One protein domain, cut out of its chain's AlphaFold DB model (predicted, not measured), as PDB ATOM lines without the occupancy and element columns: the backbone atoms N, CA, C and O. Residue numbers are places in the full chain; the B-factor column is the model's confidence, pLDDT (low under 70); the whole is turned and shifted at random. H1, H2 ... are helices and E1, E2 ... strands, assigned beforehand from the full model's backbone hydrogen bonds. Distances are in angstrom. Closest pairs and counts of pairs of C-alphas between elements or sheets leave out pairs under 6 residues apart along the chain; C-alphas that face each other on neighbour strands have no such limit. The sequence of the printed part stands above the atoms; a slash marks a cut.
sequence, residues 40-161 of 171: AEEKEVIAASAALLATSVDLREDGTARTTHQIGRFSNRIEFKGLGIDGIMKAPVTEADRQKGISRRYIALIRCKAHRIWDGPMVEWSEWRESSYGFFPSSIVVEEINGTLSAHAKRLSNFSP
ATOM      1  N   ALA A  40     -84.526 434.765 -17.520       92.12
ATOM      2  CA  ALA A  40     -84.988 435.293 -16.233       92.12
ATOM      3  C   ALA A  40     -84.086 436.429 -15.711       92.12
ATOM      4  O   ALA A  40     -84.594 437.442 -15.242       92.12
ATOM      5  N   GLU A  41     -82.766 436.288 -15.866       94.12
ATOM      6  CA  GLU A  41     -81.784 437.305 -15.463       94.12
ATOM      7  C   GLU A  41     -81.929 438.571 -16.309       94.12
ATOM      8  O   GLU A  41     -81.868 439.676 -15.785       94.12
ATOM      9  N   GLU A  42     -82.174 438.422 -17.610       95.44
ATOM     10  CA  GLU A  42     -82.400 439.557 -18.504       95.44
ATOM     11  C   GLU A  42     -83.603 440.395 -18.050       95.44
ATOM     12  O   GLU A  42     -83.494 441.610 -17.887       95.44
ATOM     13  N   LYS A  43     -84.733 439.743 -17.746       96.38
ATOM     14  CA  LYS A  43     -85.940 440.419 -17.249       96.38
ATOM     15  C   LYS A  43     -85.693 441.143 -15.922       96.38
ATOM     16  O   LYS A  43     -86.164 442.265 -15.747       96.38
ATOM     17  N   GLU A  44     -84.958 440.515 -15.003       97.00
ATOM     18  CA  GLU A  44     -84.544 441.121 -13.730       97.00
ATOM     19  C   GLU A  44     -83.703 442.389 -13.955       97.00
ATOM     20  O   GLU A  44     -83.973 443.433 -13.356       97.00
ATOM     21  N   VAL A  45     -82.717 442.324 -14.854       97.56
ATOM     22  CA  VAL A  45     -81.819 443.445 -15.162       97.56
ATOM     23  C   VAL A  45     -82.559 444.581 -15.867       97.56
ATOM     24  O   VAL A  45     -82.330 445.745 -15.528       97.56
ATOM     25  N   ILE A  46     -83.470 444.276 -16.799       97.56
ATOM     26  CA  ILE A  46     -84.336 445.276 -17.443       97.56
ATOM     27  C   ILE A  46     -85.192 445.981 -16.390       97.56
ATOM     28  O   ILE A  46     -85.238 447.208 -16.375       97.56
ATOM     29  N   ALA A  47     -85.833 445.231 -15.490       97.62
ATOM     30  CA  ALA A  47     -86.690 445.802 -14.455       97.62
ATOM     31  C   ALA A  47     -85.908 446.714 -13.494       97.62
ATOM     32  O   ALA A  47     -86.326 447.846 -13.250       97.62
ATOM     33  N   ALA A  48     -84.748 446.263 -13.002       98.19
ATOM     34  CA  ALA A  48     -83.887 447.063 -12.129       98.19
ATOM     35  C   ALA A  48     -83.376 448.335 -12.830       98.19
ATOM     36  O   ALA A  48     -83.358 449.418 -12.247       98.19
ATOM     37  N   SER A  49     -83.005 448.213 -14.106       98.31
ATOM     38  CA  SER A  49     -82.539 449.333 -14.927       98.31
ATOM     39  C   SER A  49     -83.647 450.349 -15.205       98.31
ATOM     40  O   SER A  49     -83.422 451.552 -15.088       98.31
ATOM     41  N   ALA A  50     -84.856 449.883 -15.531       96.38
ATOM     42  CA  ALA A  50     -86.022 450.736 -15.745       96.38
ATOM     43  C   ALA A  50     -86.417 451.484 -14.464       96.38
ATOM     44  O   ALA A  50     -86.671 452.687 -14.517       96.38
ATOM     45  N   ALA A  51     -86.400 450.801 -13.313       96.81
ATOM     46  CA  ALA A  51     -86.662 451.418 -12.016       96.81
ATOM     47  C   ALA A  51     -85.654 452.532 -11.697       96.81
ATOM     48  O   ALA A  51     -86.055 453.607 -11.258       96.81
ATOM     49  N   LEU A  52     -84.364 452.312 -11.976       97.75
ATOM     50  CA  LEU A  52     -83.339 453.344 -11.821       97.75
ATOM     51  C   LEU A  52     -83.555 454.520 -12.790       97.75
ATOM     52  O   LEU A  52     -83.468 455.670 -12.381       97.75
ATOM     53  N   LEU A  53     -83.844 454.267 -14.070       96.88
ATOM     54  CA  LEU A  53     -84.082 455.350 -15.036       96.88
ATOM     55  C   LEU A  53     -85.279 456.221 -14.642       96.88
ATOM     56  O   LEU A  53     -85.201 457.443 -14.766       96.88
ATOM     57  N   ALA A  54     -86.344 455.613 -14.114       94.88
ATOM     58  CA  ALA A  54     -87.539 456.321 -13.663       94.88
ATOM     59  C   ALA A  54     -87.268 457.313 -12.514       94.88
ATOM     60  O   ALA A  54     -88.038 458.253 -12.329       94.88
ATOM     61  N   THR A  55     -86.163 457.178 -11.766       95.88
ATOM     62  CA  THR A  55     -85.795 458.174 -10.740       95.88
ATOM     63  C   THR A  55     -85.258 459.474 -11.330       95.88
ATOM     64  O   THR A  55     -85.169 460.479 -10.628       95.88
ATOM     65  N   SER A  56     -84.857 459.459 -12.602       96.69
ATOM     66  CA  SER A  56     -84.132 460.556 -13.251       96.69
ATOM     67  C   SER A  56     -84.764 461.019 -14.557       96.69
ATOM     68  O   SER A  56     -84.358 462.051 -15.097       96.69
ATOM     69  N   VAL A  57     -85.743 460.282 -15.072       96.44
ATOM     70  CA  VAL A  57     -86.387 460.541 -16.354       96.44
ATOM     71  C   VAL A  57     -87.891 460.308 -16.231       96.44
ATOM     72  O   VAL A  57     -88.320 459.277 -15.724       96.44
ATOM     73  N   ASP A  58     -88.678 461.255 -16.732       95.44
ATOM     74  CA  ASP A  58     -90.117 461.120 -16.936       95.44
ATOM     75  C   ASP A  58     -90.378 460.388 -18.263       95.44
ATOM     76  O   ASP A  58     -90.099 460.922 -19.342       95.44
ATOM     77  N   LEU A  59     -90.842 459.141 -18.188       92.62
ATOM     78  CA  LEU A  59     -91.170 458.303 -19.345       92.62
ATOM     79  C   LEU A  59     -92.634 458.527 -19.738       92.62
ATOM     80  O   LEU A  59     -93.527 458.356 -18.911       92.62
ATOM     81  N   ARG A  60     -92.892 458.862 -21.006       92.69
ATOM     82  CA  ARG A  60     -94.227 459.237 -21.491       92.69
ATOM     83  C   ARG A  60     -94.828 458.188 -22.424       92.69
ATOM     84  O   ARG A  60     -94.119 457.454 -23.110       92.69
ATOM     85  N   GLU A  61     -96.159 458.167 -22.491       91.31
ATOM     86  CA  GLU A  61     -96.933 457.239 -23.334       91.31
ATOM     87  C   GLU A  61     -96.658 457.408 -24.839       91.31
ATOM     88  O   GLU A  61     -96.797 456.461 -25.608       91.31
ATOM     89  N   ASP A  62     -96.213 458.596 -25.265       92.81
ATOM     90  CA  ASP A  62     -95.846 458.900 -26.656       92.81
ATOM     91  C   ASP A  62     -94.487 458.298 -27.086       92.81
ATOM     92  O   ASP A  62     -94.012 458.549 -28.196       92.81
ATOM     93  N   GLY A  63     -93.840 457.510 -26.218       92.69
ATOM     94  CA  GLY A  63     -92.548 456.872 -26.482       92.69
ATOM     95  C   GLY A  63     -91.351 457.823 -26.373       92.69
ATOM     96  O   GLY A  63     -90.233 457.478 -26.782       92.69
ATOM     97  N   THR A  64     -91.563 459.023 -25.841       96.44
ATOM     98  CA  THR A  64     -90.490 459.953 -25.497       96.44
ATOM     99  C   THR A  64     -90.218 459.951 -23.996       96.44
ATOM    100  O   THR A  64     -90.978 459.416 -23.190       96.44
ATOM    101  N   ALA A  65     -89.108 460.567 -23.614       96.25
ATOM    102  CA  ALA A  65     -88.710 460.688 -22.225       96.25
ATOM    103  C   ALA A  65     -88.155 462.088 -21.951       96.25
ATOM    104  O   ALA A  65     -87.539 462.674 -22.841       96.25
ATOM    105  N   ARG A  66     -88.355 462.639 -20.754       95.75
ATOM    106  CA  ARG A  66     -87.872 463.977 -20.373       95.75
ATOM    107  C   ARG A  66     -87.011 463.932 -19.127       95.75
ATOM    108  O   ARG A  66     -87.230 463.136 -18.227       95.75
ATOM    109  N   THR A  67     -86.023 464.811 -19.067       96.31
ATOM    110  CA  THR A  67     -85.197 464.991 -17.874       96.31
ATOM    111  C   THR A  67     -84.702 466.427 -17.781       96.31
ATOM    112  O   THR A  67     -84.661 467.161 -18.770       96.31
ATOM    113  N   THR A  68     -84.292 466.833 -16.588       95.81
ATOM    114  CA  THR A  68     -83.521 468.048 -16.348       95.81
ATOM    115  C   THR A  68     -82.123 467.664 -15.893       95.81
ATOM    116  O   THR A  68     -81.956 467.023 -14.861       95.81
ATOM    117  N   HIS A  69     -81.110 468.093 -16.642       95.12
ATOM    118  CA  HIS A  69     -79.708 467.959 -16.268       95.12
ATOM    119  C   HIS A  69     -79.256 469.184 -15.478       95.12
ATOM    120  O   HIS A  69     -79.284 470.303 -15.996       95.12
ATOM    121  N   GLN A  70     -78.807 468.969 -14.247       92.62
ATOM    122  CA  GLN A  70     -78.251 469.994 -13.374       92.62
ATOM    123  C   GLN A  70     -76.716 469.981 -13.420       92.62
ATOM    124  O   GLN A  70     -76.075 468.954 -13.188       92.62
ATOM    125  N   ILE A  71     -76.118 471.143 -13.697       87.50
ATOM    126  CA  ILE A  71     -74.669 471.372 -13.679       87.50
ATOM    127  C   ILE A  71     -74.388 472.632 -12.857       87.50
ATOM    128  O   ILE A  71     -74.463 473.758 -13.355       87.50
ATOM    129  N   GLY A  72     -74.059 472.457 -11.577       88.62
ATOM    130  CA  GLY A  72     -73.896 473.584 -10.659       88.62
ATOM    131  C   GLY A  72     -75.202 474.373 -10.536       88.62
ATOM    132  O   GLY A  72     -76.193 473.842 -10.048       88.62
ATOM    133  N   ARG A  73     -75.208 475.631 -10.989       86.00
ATOM    134  CA  ARG A  73     -76.410 476.489 -11.010       86.00
ATOM    135  C   ARG A  73     -77.182 476.442 -12.332       86.00
ATOM    136  O   ARG A  73     -78.237 477.057 -12.432       86.00
ATOM    137  N   PHE A  74     -76.658 475.755 -13.343       86.38
ATOM    138  CA  PHE A  74     -77.293 475.648 -14.653       86.38
ATOM    139  C   PHE A  74     -78.197 474.420 -14.708       86.38
ATOM    140  O   PHE A  74     -77.835 473.352 -14.213       86.38
ATOM    141  N   SER A  75     -79.354 474.563 -15.350       90.25
ATOM    142  CA  SER A  75     -80.286 473.465 -15.598       90.25
ATOM    143  C   SER A  75     -80.682 473.441 -17.068       90.25
ATOM    144  O   SER A  75     -81.206 474.434 -17.568       90.25
ATOM    145  N   ASN A  76     -80.486 472.306 -17.734       91.62
ATOM    146  CA  ASN A  76     -80.909 472.098 -19.117       91.62
ATOM    147  C   ASN A  76     -82.013 471.047 -19.165       91.62
ATOM    148  O   ASN A  76     -81.845 469.952 -18.629       91.62
ATOM    149  N   ARG A  77     -83.126 471.362 -19.830       94.00
ATOM    150  CA  ARG A  77     -84.191 470.387 -20.086       94.00
ATOM    151  C   ARG A  77     -83.847 469.610 -21.343       94.00
ATOM    152  O   ARG A  77     -83.425 470.198 -22.338       94.00
ATOM    153  N   ILE A  78     -84.008 468.300 -21.286       96.06
ATOM    154  CA  ILE A  78     -83.659 467.381 -22.363       96.06
ATOM    155  C   ILE A  78     -84.859 466.486 -22.620       96.06
ATOM    156  O   ILE A  78     -85.528 466.038 -21.688       96.06
ATOM    157  N   GLU A  79     -85.100 466.204 -23.890       97.19
ATOM    158  CA  GLU A  79     -86.089 465.231 -24.322       97.19
ATOM    159  C   GLU A  79     -85.415 464.175 -25.194       97.19
ATOM    160  O   GLU A  79     -84.586 464.491 -26.048       97.19
ATOM    161  N   PHE A  80     -85.786 462.919 -24.982       98.00
ATOM    162  CA  PHE A  80     -85.299 461.760 -25.712       98.00
ATOM    163  C   PHE A  80     -86.436 461.115 -26.499       98.00
ATOM    164  O   PHE A  80     -87.562 461.028 -26.015       98.00
ATOM    165  N   LYS A  81     -86.126 460.584 -27.680       98.00
ATOM    166  CA  LYS A  81     -87.002 459.676 -28.434       98.00
ATOM    167  C   LYS A  81     -86.534 458.240 -28.258       98.00
ATOM    168  O   LYS A  81     -85.372 457.950 -28.545       98.00
ATOM    169  N   GLY A  82     -87.437 457.345 -27.857       96.81
ATOM    170  CA  GLY A  82     -87.152 455.914 -27.741       96.81
ATOM    171  C   GLY A  82     -85.985 455.610 -26.801       96.81
ATOM    172  O   GLY A  82     -85.095 454.858 -27.181       96.81
ATOM    173  N   LEU A  83     -85.950 456.259 -25.633       97.81
ATOM    174  CA  LEU A  83     -84.974 455.954 -24.588       97.81
ATOM    175  C   LEU A  83     -85.264 454.562 -24.012       97.81
ATOM    176  O   LEU A  83     -86.397 454.287 -23.626       97.81
ATOM    177  N   GLY A  84     -84.250 453.707 -23.924       97.12
ATOM    178  CA  GLY A  84     -84.411 452.365 -23.377       97.12
ATOM    179  C   GLY A  84     -83.100 451.601 -23.238       97.12
ATOM    180  O   GLY A  84     -82.014 452.145 -23.460       97.12
ATOM    181  N   ILE A  85     -83.226 450.330 -22.857       97.50
ATOM    182  CA  ILE A  85     -82.115 449.379 -22.785       97.50
ATOM    183  C   ILE A  85     -81.985 448.673 -24.138       97.50
ATOM    184  O   ILE A  85     -82.938 448.047 -24.591       97.50
ATOM    185  N   ASP A  86     -80.822 448.795 -24.779       95.88
ATOM    186  CA  ASP A  86     -80.543 448.257 -26.128       95.88
ATOM    187  C   ASP A  86     -79.752 446.942 -26.099       95.88
ATOM    188  O   ASP A  86     -79.657 446.225 -27.089       95.88
ATOM    189  N   GLY A  87     -79.162 446.605 -24.955       95.94
ATOM    190  CA  GLY A  87     -78.421 445.365 -24.793       95.94
ATOM    191  C   GLY A  87     -77.953 445.178 -23.364       95.94
ATOM    192  O   GLY A  87     -77.773 446.147 -22.625       95.94
ATOM    193  N   ILE A  88     -77.757 443.924 -22.970       97.06
ATOM    194  CA  ILE A  88     -77.286 443.570 -21.637       97.06
ATOM    195  C   ILE A  88     -76.161 442.557 -21.783       97.06
ATOM    196  O   ILE A  88     -76.290 441.558 -22.484       97.06
ATOM    197  N   MET A  89     -75.051 442.809 -21.100       95.50
ATOM    198  CA  MET A  89     -73.931 441.879 -21.022       95.50
ATOM    199  C   MET A  89     -73.640 441.502 -19.580       95.50
ATOM    200  O   MET A  89     -73.724 442.328 -18.671       95.50
ATOM    201  N   LYS A  90     -73.283 440.238 -19.371       95.56
ATOM    202  CA  LYS A  90     -72.787 439.756 -18.085       95.56
ATOM    203  C   LYS A  90     -71.317 440.140 -17.960       95.56
ATOM    204  O   LYS A  90     -70.536 439.878 -18.868       95.56
ATOM    205  N   ALA A  91     -70.956 440.780 -16.856       94.56
ATOM    206  CA  ALA A  91     -69.588 441.196 -16.584       94.56
ATOM    207  C   ALA A  91     -68.934 440.244 -15.569       94.56
ATOM    208  O   ALA A  91     -69.627 439.699 -14.702       94.56
ATOM    209  N   PRO A  92     -67.609 440.038 -15.647       93.50
ATOM    210  CA  PRO A  92     -66.903 439.220 -14.674       93.50
ATOM    211  C   PRO A  92     -66.962 439.848 -13.273       93.50
ATOM    212  O   PRO A  92     -66.950 441.070 -13.100       93.50
ATOM    213  N   VAL A  93     -66.999 438.974 -12.271       95.44
ATOM    214  CA  VAL A  93     -66.957 439.318 -10.847       95.44
ATOM    215  C   VAL A  93     -65.637 438.799 -10.293       95.44
ATOM    216  O   VAL A  93     -65.366 437.595 -10.354       95.44
ATOM    217  N   THR A  94     -64.802 439.708  -9.796       95.62
ATOM    218  CA  THR A  94     -63.488 439.375  -9.232       95.62
ATOM    219  C   THR A  94     -63.618 438.788  -7.828       95.62
ATOM    220  O   THR A  94     -64.666 438.888  -7.195       95.62
ATOM    221  N   GLU A  95     -62.541 438.216  -7.290       96.62
ATOM    222  CA  GLU A  95     -62.550 437.740  -5.901       96.62
ATOM    223  C   GLU A  95     -62.790 438.877  -4.893       96.62
ATOM    224  O   GLU A  95     -63.554 438.722  -3.944       96.62
ATOM    225  N   ALA A  96     -62.227 440.063  -5.144       97.12
ATOM    226  CA  ALA A  96     -62.471 441.244  -4.318       97.12
ATOM    227  C   ALA A  96     -63.939 441.712  -4.372       97.12
ATOM    228  O   ALA A  96     -64.461 442.220  -3.381       97.12
ATOM    229  N   ASP A  97     -64.619 441.540  -5.510       97.06
ATOM    230  CA  ASP A  97     -66.057 441.805  -5.624       97.06
ATOM    231  C   ASP A  97     -66.873 440.791  -4.804       97.06
ATOM    232  O   ASP A  97     -67.788 441.179  -4.077       97.06
ATOM    233  N   ARG A  98     -66.503 439.503  -4.845       97.00
ATOM    234  CA  ARG A  98     -67.162 438.450  -4.047       97.00
ATOM    235  C   ARG A  98     -67.024 438.693  -2.550       97.00
ATOM    236  O   ARG A  98     -67.994 438.521  -1.819       97.00
ATOM    237  N   GLN A  99     -65.865 439.170  -2.097       97.38
ATOM    238  CA  GLN A  99     -65.651 439.570  -0.700       97.38
ATOM    239  C   GLN A  99     -66.563 440.729  -0.260       97.38
ATOM    240  O   GLN A  99     -66.851 440.863   0.926       97.38
ATOM    241  N   LYS A 100     -67.059 441.542  -1.203       96.69
ATOM    242  CA  LYS A 100     -68.071 442.587  -0.961       96.69
ATOM    243  C   LYS A 100     -69.512 442.071  -1.078       96.69
ATOM    244  O   LYS A 100     -70.446 442.865  -1.017       96.69
ATOM    245  N   GLY A 101     -69.702 440.764  -1.259       97.25
ATOM    246  CA  GLY A 101     -71.010 440.129  -1.409       97.25
ATOM    247  C   GLY A 101     -71.588 440.191  -2.823       97.25
ATOM    248  O   GLY A 101     -72.763 439.868  -2.994       97.25
ATOM    249  N   ILE A 102     -70.805 440.601  -3.830       97.88
ATOM    250  CA  ILE A 102     -71.263 440.658  -5.223       97.88
ATOM    251  C   ILE A 102     -71.219 439.248  -5.821       97.88
ATOM    252  O   ILE A 102     -70.147 438.661  -5.964       97.88
ATOM    253  N   SER A 103     -72.376 438.709  -6.198       96.81
ATOM    254  CA  SER A 103     -72.510 437.381  -6.820       96.81
ATOM    255  C   SER A 103     -72.660 437.450  -8.340       96.81
ATOM    256  O   SER A 103     -72.204 436.554  -9.053       96.81
ATOM    257  N   ARG A 104     -73.290 438.511  -8.858       96.81
ATOM    258  CA  ARG A 104     -73.540 438.726 -10.292       96.81
ATOM    259  C   ARG A 104     -73.341 440.197 -10.642       96.81
ATOM    260  O   ARG A 104     -73.684 441.065  -9.845       96.81
ATOM    261  N   ARG A 105     -72.829 440.473 -11.842       97.62
ATOM    262  CA  ARG A 105     -72.712 441.826 -12.400       97.62
ATOM    263  C   ARG A 105     -73.150 441.832 -13.856       97.62
ATOM    264  O   ARG A 105     -72.779 440.954 -14.636       97.62
ATOM    265  N   TYR A 106     -73.904 442.856 -14.219       98.06
ATOM    266  CA  TYR A 106     -74.418 443.087 -15.556       98.06
ATOM    267  C   TYR A 106     -74.184 444.540 -15.961       98.06
ATOM    268  O   TYR A 106     -74.202 445.441 -15.122       98.06
ATOM    269  N   ILE A 107     -73.981 444.765 -17.254       98.06
ATOM    270  CA  ILE A 107     -73.915 446.092 -17.860       98.06
ATOM    271  C   ILE A 107     -75.071 446.177 -18.851       98.06
ATOM    272  O   ILE A 107     -75.067 445.485 -19.869       98.06
ATOM    273  N   ALA A 108     -76.058 447.009 -18.536       98.31
ATOM    274  CA  ALA A 108     -77.180 447.321 -19.409       98.31
ATOM    275  C   ALA A 108     -76.868 448.605 -20.184       98.31
ATOM    276  O   ALA A 108     -76.607 449.648 -19.586       98.31
ATOM    277  N   LEU A 109     -76.853 448.535 -21.512       98.19
ATOM    278  CA  LEU A 109     -76.567 449.666 -22.389       98.19
ATOM    279  C   LEU A 109     -77.823 450.512 -22.572       98.19
ATOM    280  O   LEU A 109     -78.860 450.002 -22.992       98.19
ATOM    281  N   ILE A 110     -77.709 451.808 -22.297       97.88
ATOM    282  CA  ILE A 110     -78.773 452.778 -22.537       97.88
ATOM    283  C   ILE A 110     -78.591 453.358 -23.937       97.88
ATOM    284  O   ILE A 110     -77.501 453.818 -24.287       97.88
ATOM    285  N   ARG A 111     -79.672 453.410 -24.715       97.12
ATOM    286  CA  ARG A 111     -79.716 454.163 -25.971       97.12
ATOM    287  C   ARG A 111     -80.997 454.960 -26.113       97.12
ATOM    288  O   ARG A 111     -82.005 454.682 -25.474       97.12
ATOM    289  N   CYS A 112     -80.938 455.952 -26.990       98.06
ATOM    290  CA  CYS A 112     -82.097 456.632 -27.543       98.06
ATOM    291  C   CYS A 112     -81.915 456.781 -29.056       98.06
ATOM    292  O   CYS A 112     -80.791 456.745 -29.560       98.06
ATOM    293  N   LYS A 113     -83.020 456.970 -29.779       98.00
ATOM    294  CA  LYS A 113     -82.999 457.240 -31.224       98.00
ATOM    295  C   LYS A 113     -82.529 458.662 -31.520       98.00
ATOM    296  O   LYS A 113     -81.784 458.892 -32.461       98.00
ATOM    297  N   ALA A 114     -82.988 459.617 -30.715       98.25
ATOM    298  CA  ALA A 114     -82.623 461.019 -30.838       98.25
ATOM    299  C   ALA A 114     -82.782 461.747 -29.500       98.25
ATOM    300  O   ALA A 114     -83.469 461.258 -28.595       98.25
ATOM    301  N   HIS A 115     -82.195 462.935 -29.400       98.38
ATOM    302  CA  HIS A 115     -82.449 463.875 -28.314       98.38
ATOM    303  C   HIS A 115     -82.624 465.304 -28.832       98.38
ATOM    304  O   HIS A 115     -82.221 465.630 -29.948       98.38
ATOM    305  N   ARG A 116     -83.202 466.158 -27.993       97.44
ATOM    306  CA  ARG A 116     -83.218 467.614 -28.158       97.44
ATOM    307  C   ARG A 116     -83.110 468.297 -26.803       97.44
ATOM    308  O   ARG A 116     -83.345 467.670 -25.768       97.44
ATOM    309  N   ILE A 117     -82.728 469.565 -26.811       95.69
ATOM    310  CA  ILE A 117     -82.480 470.356 -25.604       95.69
ATOM    311  C   ILE A 117     -83.349 471.607 -25.676       95.69
ATOM    312  O   ILE A 117     -83.557 472.153 -26.757       95.69
ATOM    313  N   TRP A 118     -83.880 472.044 -24.540       92.94
ATOM    314  CA  TRP A 118     -84.563 473.328 -24.450       92.94
ATOM    315  C   TRP A 118     -83.541 474.463 -24.500       92.94
ATOM    316  O   TRP A 118     -82.680 474.563 -23.621       92.94
ATOM    317  N   ASP A 119     -83.645 475.311 -25.514       85.44
ATOM    318  CA  ASP A 119     -82.883 476.543 -25.633       85.44
ATOM    319  C   ASP A 119     -83.579 477.624 -24.796       85.44
ATOM    320  O   ASP A 119     -84.634 478.148 -25.151       85.44
ATOM    321  N   GLY A 120     -83.016 477.915 -23.620       80.88
ATOM    322  CA  GLY A 120     -83.547 478.933 -22.712       80.88
ATOM    323  C   GLY A 120     -83.647 480.326 -23.355       80.88
ATOM    324  O   GLY A 120     -84.716 480.926 -23.265       80.88
ATOM    325  N   PRO A 121     -82.574 480.839 -23.988       81.50
ATOM    326  CA  PRO A 121     -82.596 482.109 -24.715       81.50
ATOM    327  C   PRO A 121     -83.641 482.207 -25.831       81.50
ATOM    328  O   PRO A 121     -84.292 483.242 -25.945       81.50
ATOM    329  N   MET A 122     -83.802 481.159 -26.642       76.06
ATOM    330  CA  MET A 122     -84.763 481.160 -27.757       76.06
ATOM    331  C   MET A 122     -86.180 480.740 -27.330       76.06
ATOM    332  O   MET A 122     -87.127 480.905 -28.093       76.06
ATOM    333  N   VAL A 123     -86.342 480.258 -26.092       87.19
ATOM    334  CA  VAL A 123     -87.609 479.766 -25.522       87.19
ATOM    335  C   VAL A 123     -88.237 478.692 -26.419       87.19
ATOM    336  O   VAL A 123     -89.451 478.624 -26.609       87.19
ATOM    337  N   GLU A 124     -87.393 477.831 -26.980       92.06
ATOM    338  CA  GLU A 124     -87.815 476.783 -27.901       92.06
ATOM    339  C   GLU A 124     -87.004 475.504 -27.718       92.06
ATOM    340  O   GLU A 124     -85.940 475.469 -27.097       92.06
ATOM    341  N   TRP A 125     -87.526 474.408 -28.255       93.81
ATOM    342  CA  TRP A 125     -86.769 473.170 -28.339       93.81
ATOM    343  C   TRP A 125     -85.837 473.217 -29.542       93.81
ATOM    344  O   TRP A 125     -86.273 473.540 -30.642       93.81
ATOM    345  N   SER A 126     -84.593 472.780 -29.359       95.69
ATOM    346  CA  SER A 126     -83.704 472.537 -30.488       95.69
ATOM    347  C   SER A 126     -84.288 471.493 -31.444       95.69
ATOM    348  O   SER A 126     -85.076 470.623 -31.048       95.69
ATOM    349  N   GLU A 127     -83.781 471.489 -32.674       96.81
ATOM    350  CA  GLU A 127     -83.977 470.372 -33.596       96.81
ATOM    351  C   GLU A 127     -83.561 469.036 -32.969       96.81
ATOM    352  O   GLU A 127     -82.670 468.962 -32.107       96.81
ATOM    353  N   TRP A 128     -84.217 467.966 -33.419       97.69
ATOM    354  CA  TRP A 128     -83.860 466.608 -33.028       97.69
ATOM    355  C   TRP A 128     -82.487 466.238 -33.586       97.69
ATOM    356  O   TRP A 128     -82.202 466.432 -34.763       97.69
ATOM    357  N   ARG A 129     -81.647 465.646 -32.739       97.94
ATOM    358  CA  ARG A 129     -80.332 465.121 -33.115       97.94
ATOM    359  C   ARG A 129     -80.326 463.612 -32.937       97.94
ATOM    360  O   ARG A 129     -80.608 463.139 -31.837       97.94
ATOM    361  N   GLU A 130     -79.993 462.873 -33.992       97.62
ATOM    362  CA  GLU A 130     -79.920 461.400 -34.015       97.62
ATOM    363  C   GLU A 130     -78.678 460.871 -33.282       97.62
ATOM    364  O   GLU A 130     -77.764 460.278 -33.847       97.62
ATOM    365  N   SER A 131     -78.599 461.161 -31.991       94.12
ATOM    366  CA  SER A 131     -77.529 460.711 -31.113       94.12
ATOM    367  C   SER A 131     -77.992 460.721 -29.662       94.12
ATOM    368  O   SER A 131     -79.047 461.268 -29.323       94.12
ATOM    369  N   SER A 132     -77.192 460.129 -28.780       93.88
ATOM    370  CA  SER A 132     -77.383 460.258 -27.337       93.88
ATOM    371  C   SER A 132     -76.914 461.625 -26.840       93.88
ATOM    372  O   SER A 132     -75.959 462.202 -27.362       93.88
ATOM    373  N   TYR A 133     -77.557 462.141 -25.793       96.00
ATOM    374  CA  TYR A 133     -77.072 463.339 -25.111       96.00
ATOM    375  C   TYR A 133     -75.756 463.014 -24.393       96.00
ATOM    376  O   TYR A 133     -75.742 462.181 -23.492       96.00
ATOM    377  N   GLY A 134     -74.654 463.670 -24.767       95.38
ATOM    378  CA  GLY A 134     -73.297 463.268 -24.357       95.38
ATOM    379  C   GLY A 134     -72.997 463.295 -22.850       95.38
ATOM    380  O   GLY A 134     -71.981 462.754 -22.421       95.38
ATOM    381  N   PHE A 135     -73.858 463.911 -22.035       95.50
ATOM    382  CA  PHE A 135     -73.740 463.872 -20.575       95.50
ATOM    383  C   PHE A 135     -74.636 462.825 -19.908       95.50
ATOM    384  O   PHE A 135     -74.433 462.546 -18.725       95.50
ATOM    385  N   PHE A 136     -75.616 462.277 -20.630       97.50
ATOM    386  CA  PHE A 136     -76.462 461.209 -20.115       97.50
ATOM    387  C   PHE A 136     -75.658 459.901 -20.061       97.50
ATOM    388  O   PHE A 136     -74.838 459.661 -20.953       97.50
ATOM    389  N   PRO A 137     -75.843 459.052 -19.038       97.12
ATOM    390  CA  PRO A 137     -75.113 457.793 -18.952       97.12
ATOM    391  C   PRO A 137     -75.441 456.884 -20.142       97.12
ATOM    392  O   PRO A 137     -76.598 456.763 -20.536       97.12
ATOM    393  N   SER A 138     -74.428 456.217 -20.695       97.62
ATOM    394  CA  SER A 138     -74.599 455.228 -21.768       97.62
ATOM    395  C   SER A 138     -74.808 453.805 -21.250       97.62
ATOM    396  O   SER A 138     -75.076 452.895 -22.033       97.62
ATOM    397  N   SER A 139     -74.672 453.583 -19.941       98.25
ATOM    398  CA  SER A 139     -74.887 452.279 -19.325       98.25
ATOM    399  C   SER A 139     -75.300 452.369 -17.857       98.25
ATOM    400  O   SER A 139     -75.025 453.353 -17.163       98.25
ATOM    401  N   ILE A 140     -75.951 451.301 -17.400       98.69
ATOM    402  CA  ILE A 140     -76.296 451.013 -16.010       98.69
ATOM    403  C   ILE A 140     -75.547 449.750 -15.611       98.69
ATOM    404  O   ILE A 140     -75.573 448.748 -16.328       98.69
ATOM    405  N   VAL A 141     -74.883 449.797 -14.465       98.56
ATOM    406  CA  VAL A 141     -74.309 448.618 -13.828       98.56
ATOM    407  C   VAL A 141     -75.354 448.062 -12.873       98.56
ATOM    408  O   VAL A 141     -75.858 448.784 -12.012       98.56
ATOM    409  N   VAL A 142     -75.691 446.787 -13.042       98.62
ATOM    410  CA  VAL A 142     -76.612 446.061 -12.164       98.62
ATOM    411  C   VAL A 142     -75.846 444.943 -11.479       98.62
ATOM    412  O   VAL A 142     -75.258 444.089 -12.139       98.62
ATOM    413  N   GLU A 143     -75.843 444.947 -10.156       98.44
ATOM    414  CA  GLU A 143     -75.123 443.989  -9.323       98.44
ATOM    415  C   GLU A 143     -76.089 443.279  -8.390       98.44
ATOM    416  O   GLU A 143     -76.954 443.910  -7.793       98.44
ATOM    417  N   GLU A 144     -75.926 441.972  -8.232       97.94
ATOM    418  CA  GLU A 144     -76.547 441.258  -7.122       97.94
ATOM    419  C   GLU A 144     -75.589 441.279  -5.936       97.94
ATOM    420  O   GLU A 144     -74.490 440.735  -6.021       97.94
ATOM    421  N   ILE A 145     -76.014 441.907  -4.843       97.81
ATOM    422  CA  ILE A 145     -75.245 442.062  -3.611       97.81
ATOM    423  C   ILE A 145     -76.032 441.388  -2.492       97.81
ATOM    424  O   ILE A 145     -77.147 441.808  -2.180       97.81
ATOM    425  N   ASN A 146     -75.478 440.327  -1.902       95.62
ATOM    426  CA  ASN A 146     -76.134 439.547  -0.842       95.62
ATOM    427  C   ASN A 146     -77.570 439.104  -1.212       95.62
ATOM    428  O   ASN A 146     -78.482 439.160  -0.390       95.62
ATOM    429  N   GLY A 147     -77.782 438.706  -2.473       94.56
ATOM    430  CA  GLY A 147     -79.082 438.254  -2.989       94.56
ATOM    431  C   GLY A 147     -80.067 439.366  -3.371       94.56
ATOM    432  O   GLY A 147     -81.202 439.066  -3.726       94.56
ATOM    433  N   THR A 148     -79.666 440.642  -3.314       96.44
ATOM    434  CA  THR A 148     -80.496 441.783  -3.741       96.44
ATOM    435  C   THR A 148     -79.884 442.467  -4.958       96.44
ATOM    436  O   THR A 148     -78.696 442.780  -4.957       96.44
ATOM    437  N   LEU A 149     -80.687 442.736  -5.990       96.81
ATOM    438  CA  LEU A 149     -80.236 443.502  -7.153       96.81
ATOM    439  C   LEU A 149     -80.180 444.999  -6.841       96.81
ATOM    440  O   LEU A 149     -81.150 445.588  -6.369       96.81
ATOM    441  N   SER A 150     -79.048 445.613  -7.156       97.94
ATOM    442  CA  SER A 150     -78.782 447.040  -7.041       97.94
ATOM    443  C   SER A 150     -78.328 447.576  -8.393       97.94
ATOM    444  O   SER A 150     -77.446 447.002  -9.030       97.94
ATOM    445  N   ALA A 151     -78.933 448.671  -8.844       98.31
ATOM    446  CA  ALA A 151     -78.618 449.310 -10.114       98.31
ATOM    447  C   ALA A 151     -78.028 450.701  -9.870       98.31
ATOM    448  O   ALA A 151     -78.540 451.467  -9.055       98.31
ATOM    449  N   HIS A 152     -76.972 451.053 -10.599       98.19
ATOM    450  CA  HIS A 152     -76.373 452.380 -10.533       98.19
ATOM    451  C   HIS A 152     -75.775 452.805 -11.877       98.19
ATOM    452  O   HIS A 152     -75.348 451.987 -12.690       98.19
ATOM    453  N   ALA A 153     -75.719 454.115 -12.114       97.94
ATOM    454  CA  ALA A 153     -75.125 454.691 -13.314       97.94
ATOM    455  C   ALA A 153     -74.352 455.966 -12.980       97.94
ATOM    456  O   ALA A 153     -74.760 456.787 -12.152       97.94
ATOM    457  N   LYS A 154     -73.210 456.147 -13.643       95.44
ATOM    458  CA  LYS A 154     -72.327 457.293 -13.417       95.44
ATOM    459  C   LYS A 154     -73.061 458.594 -13.744       95.44
ATOM    460  O   LYS A 154     -73.518 458.750 -14.864       95.44
ATOM    461  N   ARG A 155     -73.080 459.555 -12.812       92.62
ATOM    462  CA  ARG A 155     -73.684 460.900 -12.966       92.62
ATOM    463  C   ARG A 155     -75.205 460.928 -13.148       92.62
ATOM    464  O   ARG A 155     -75.735 462.008 -13.388       92.62
ATOM    465  N   LEU A 156     -75.915 459.808 -12.996       95.38
ATOM    466  CA  LEU A 156     -77.377 459.805 -13.119       95.38
ATOM    467  C   LEU A 156     -78.048 460.704 -12.061       95.38
ATOM    468  O   LEU A 156     -79.058 461.333 -12.342       95.38
ATOM    469  N   SER A 157     -77.412 460.885 -10.900       94.75
ATOM    470  CA  SER A 157     -77.826 461.829  -9.850       94.75
ATOM    471  C   SER A 157     -77.894 463.297 -10.287       94.75
ATOM    472  O   SER A 157     -78.505 464.106  -9.598       94.75
ATOM    473  N   ASN A 158     -77.261 463.669 -11.404       95.19
ATOM    474  CA  ASN A 158     -77.345 465.024 -11.958       95.19
ATOM    475  C   ASN A 158     -78.617 465.229 -12.794       95.19
ATOM    476  O   ASN A 158     -78.828 466.315 -13.330       95.19
ATOM    477  N   PHE A 159     -79.415 464.178 -12.966       96.12
ATOM    478  CA  PHE A 159     -80.620 464.161 -13.770       96.12
ATOM    479  C   PHE A 159     -81.824 463.932 -12.870       96.12
ATOM    480  O   PHE A 159     -81.821 463.047 -12.012       96.12
ATOM    481  N   SER A 160     -82.867 464.715 -13.097       95.06
ATOM    482  CA  SER A 160     -84.160 464.548 -12.446       95.06
ATOM    483  C   SER A 160     -85.260 464.500 -13.502       95.06
ATOM    484  O   SER A 160     -85.098 465.101 -14.567       95.06
ATOM    485  N   PRO A 161     -86.400 463.843 -13.237       91.75
ATOM    486  CA  PRO A 161     -87.529 463.811 -14.172       91.75
ATOM    487  C   PRO A 161     -88.090 465.210 -14.503       91.75
ATOM    488  O   PRO A 161     -88.887 465.355 -15.422       91.75
TER     489      PRO A 161
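This is residues 40 to 161 of the 171 residues of an uncharacterized protein of Luteolibacter luteus (UniProt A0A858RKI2). A strongly twisted four-stranded sheet with helix H1 packed on one face makes one part of an elongated shape; two of its strands, E3 and E4, continue across short breaks into a smaller twisted sheet of E1, E2 and E5 toward the other end. Short H2 sits at the far end of the larger sheet. The printed part has 122 residues with two named helices and seven named strands, in the order H1 E1 E2 E3 H2 E4 E5 E6 E7; the class is mixed. The sheets, E3-E4-E6-E7 and E1-E2-E5, are antiparallel. The whole is only just compact, close to loose, with a radius of gyration of the C-alphas of 16.0 A and spans of 53 by 30 by 20 A.

In the larger sheet, E4, residues 102 to 111, is antiparallel to E3, residues 84 to 91, with N 89 and O 107 2.9 A apart, and to E6, residues 139 to 145, with N 106 and O 142 2.8 A apart. E6 and E7, residues 148 to 152, form a hairpin, with N 143 and O 150 2.8 A apart. H1, residues 40 to 54, is on this sheet in two layers, a helix on one face of a sheet; the C-alphas of Ala 48 and Ala 151, the closest of H1 and E7, are 6.1 A apart. H2, residues 95 to 99, only grazes the sheet with residues 95 to 98. E2, residues 74 to 81, runs on into E3 at 95 degrees, and E4 into E5, residues 114 to 119, at 71 degrees. E1, residues 64 to 71, and E2 form a hairpin, with N 67 and O 78 2.9 A apart; N 79 and O 116, of E2 and E5, are 3.0 A apart. Every O i to N i+4 pair in H1 and H2 is within hydrogen-bond range.

H1 begins at C-alpha 40 (-84.988, 435.293, -16.233) and is 21.3 A long; E4 is 26.2 A, E2 23.2 A and E1 22.8 A. E7 ends at C-alpha 152 (-76.373, 452.380, -10.533).

The C-alphas farthest apart, of Glu 95 and Met 122, are 53.4 A apart. The printed part has no cut, and the link E5 to E6 is long. Mean pLDDT of the printed part is 95.3, and no printed residue is under 70.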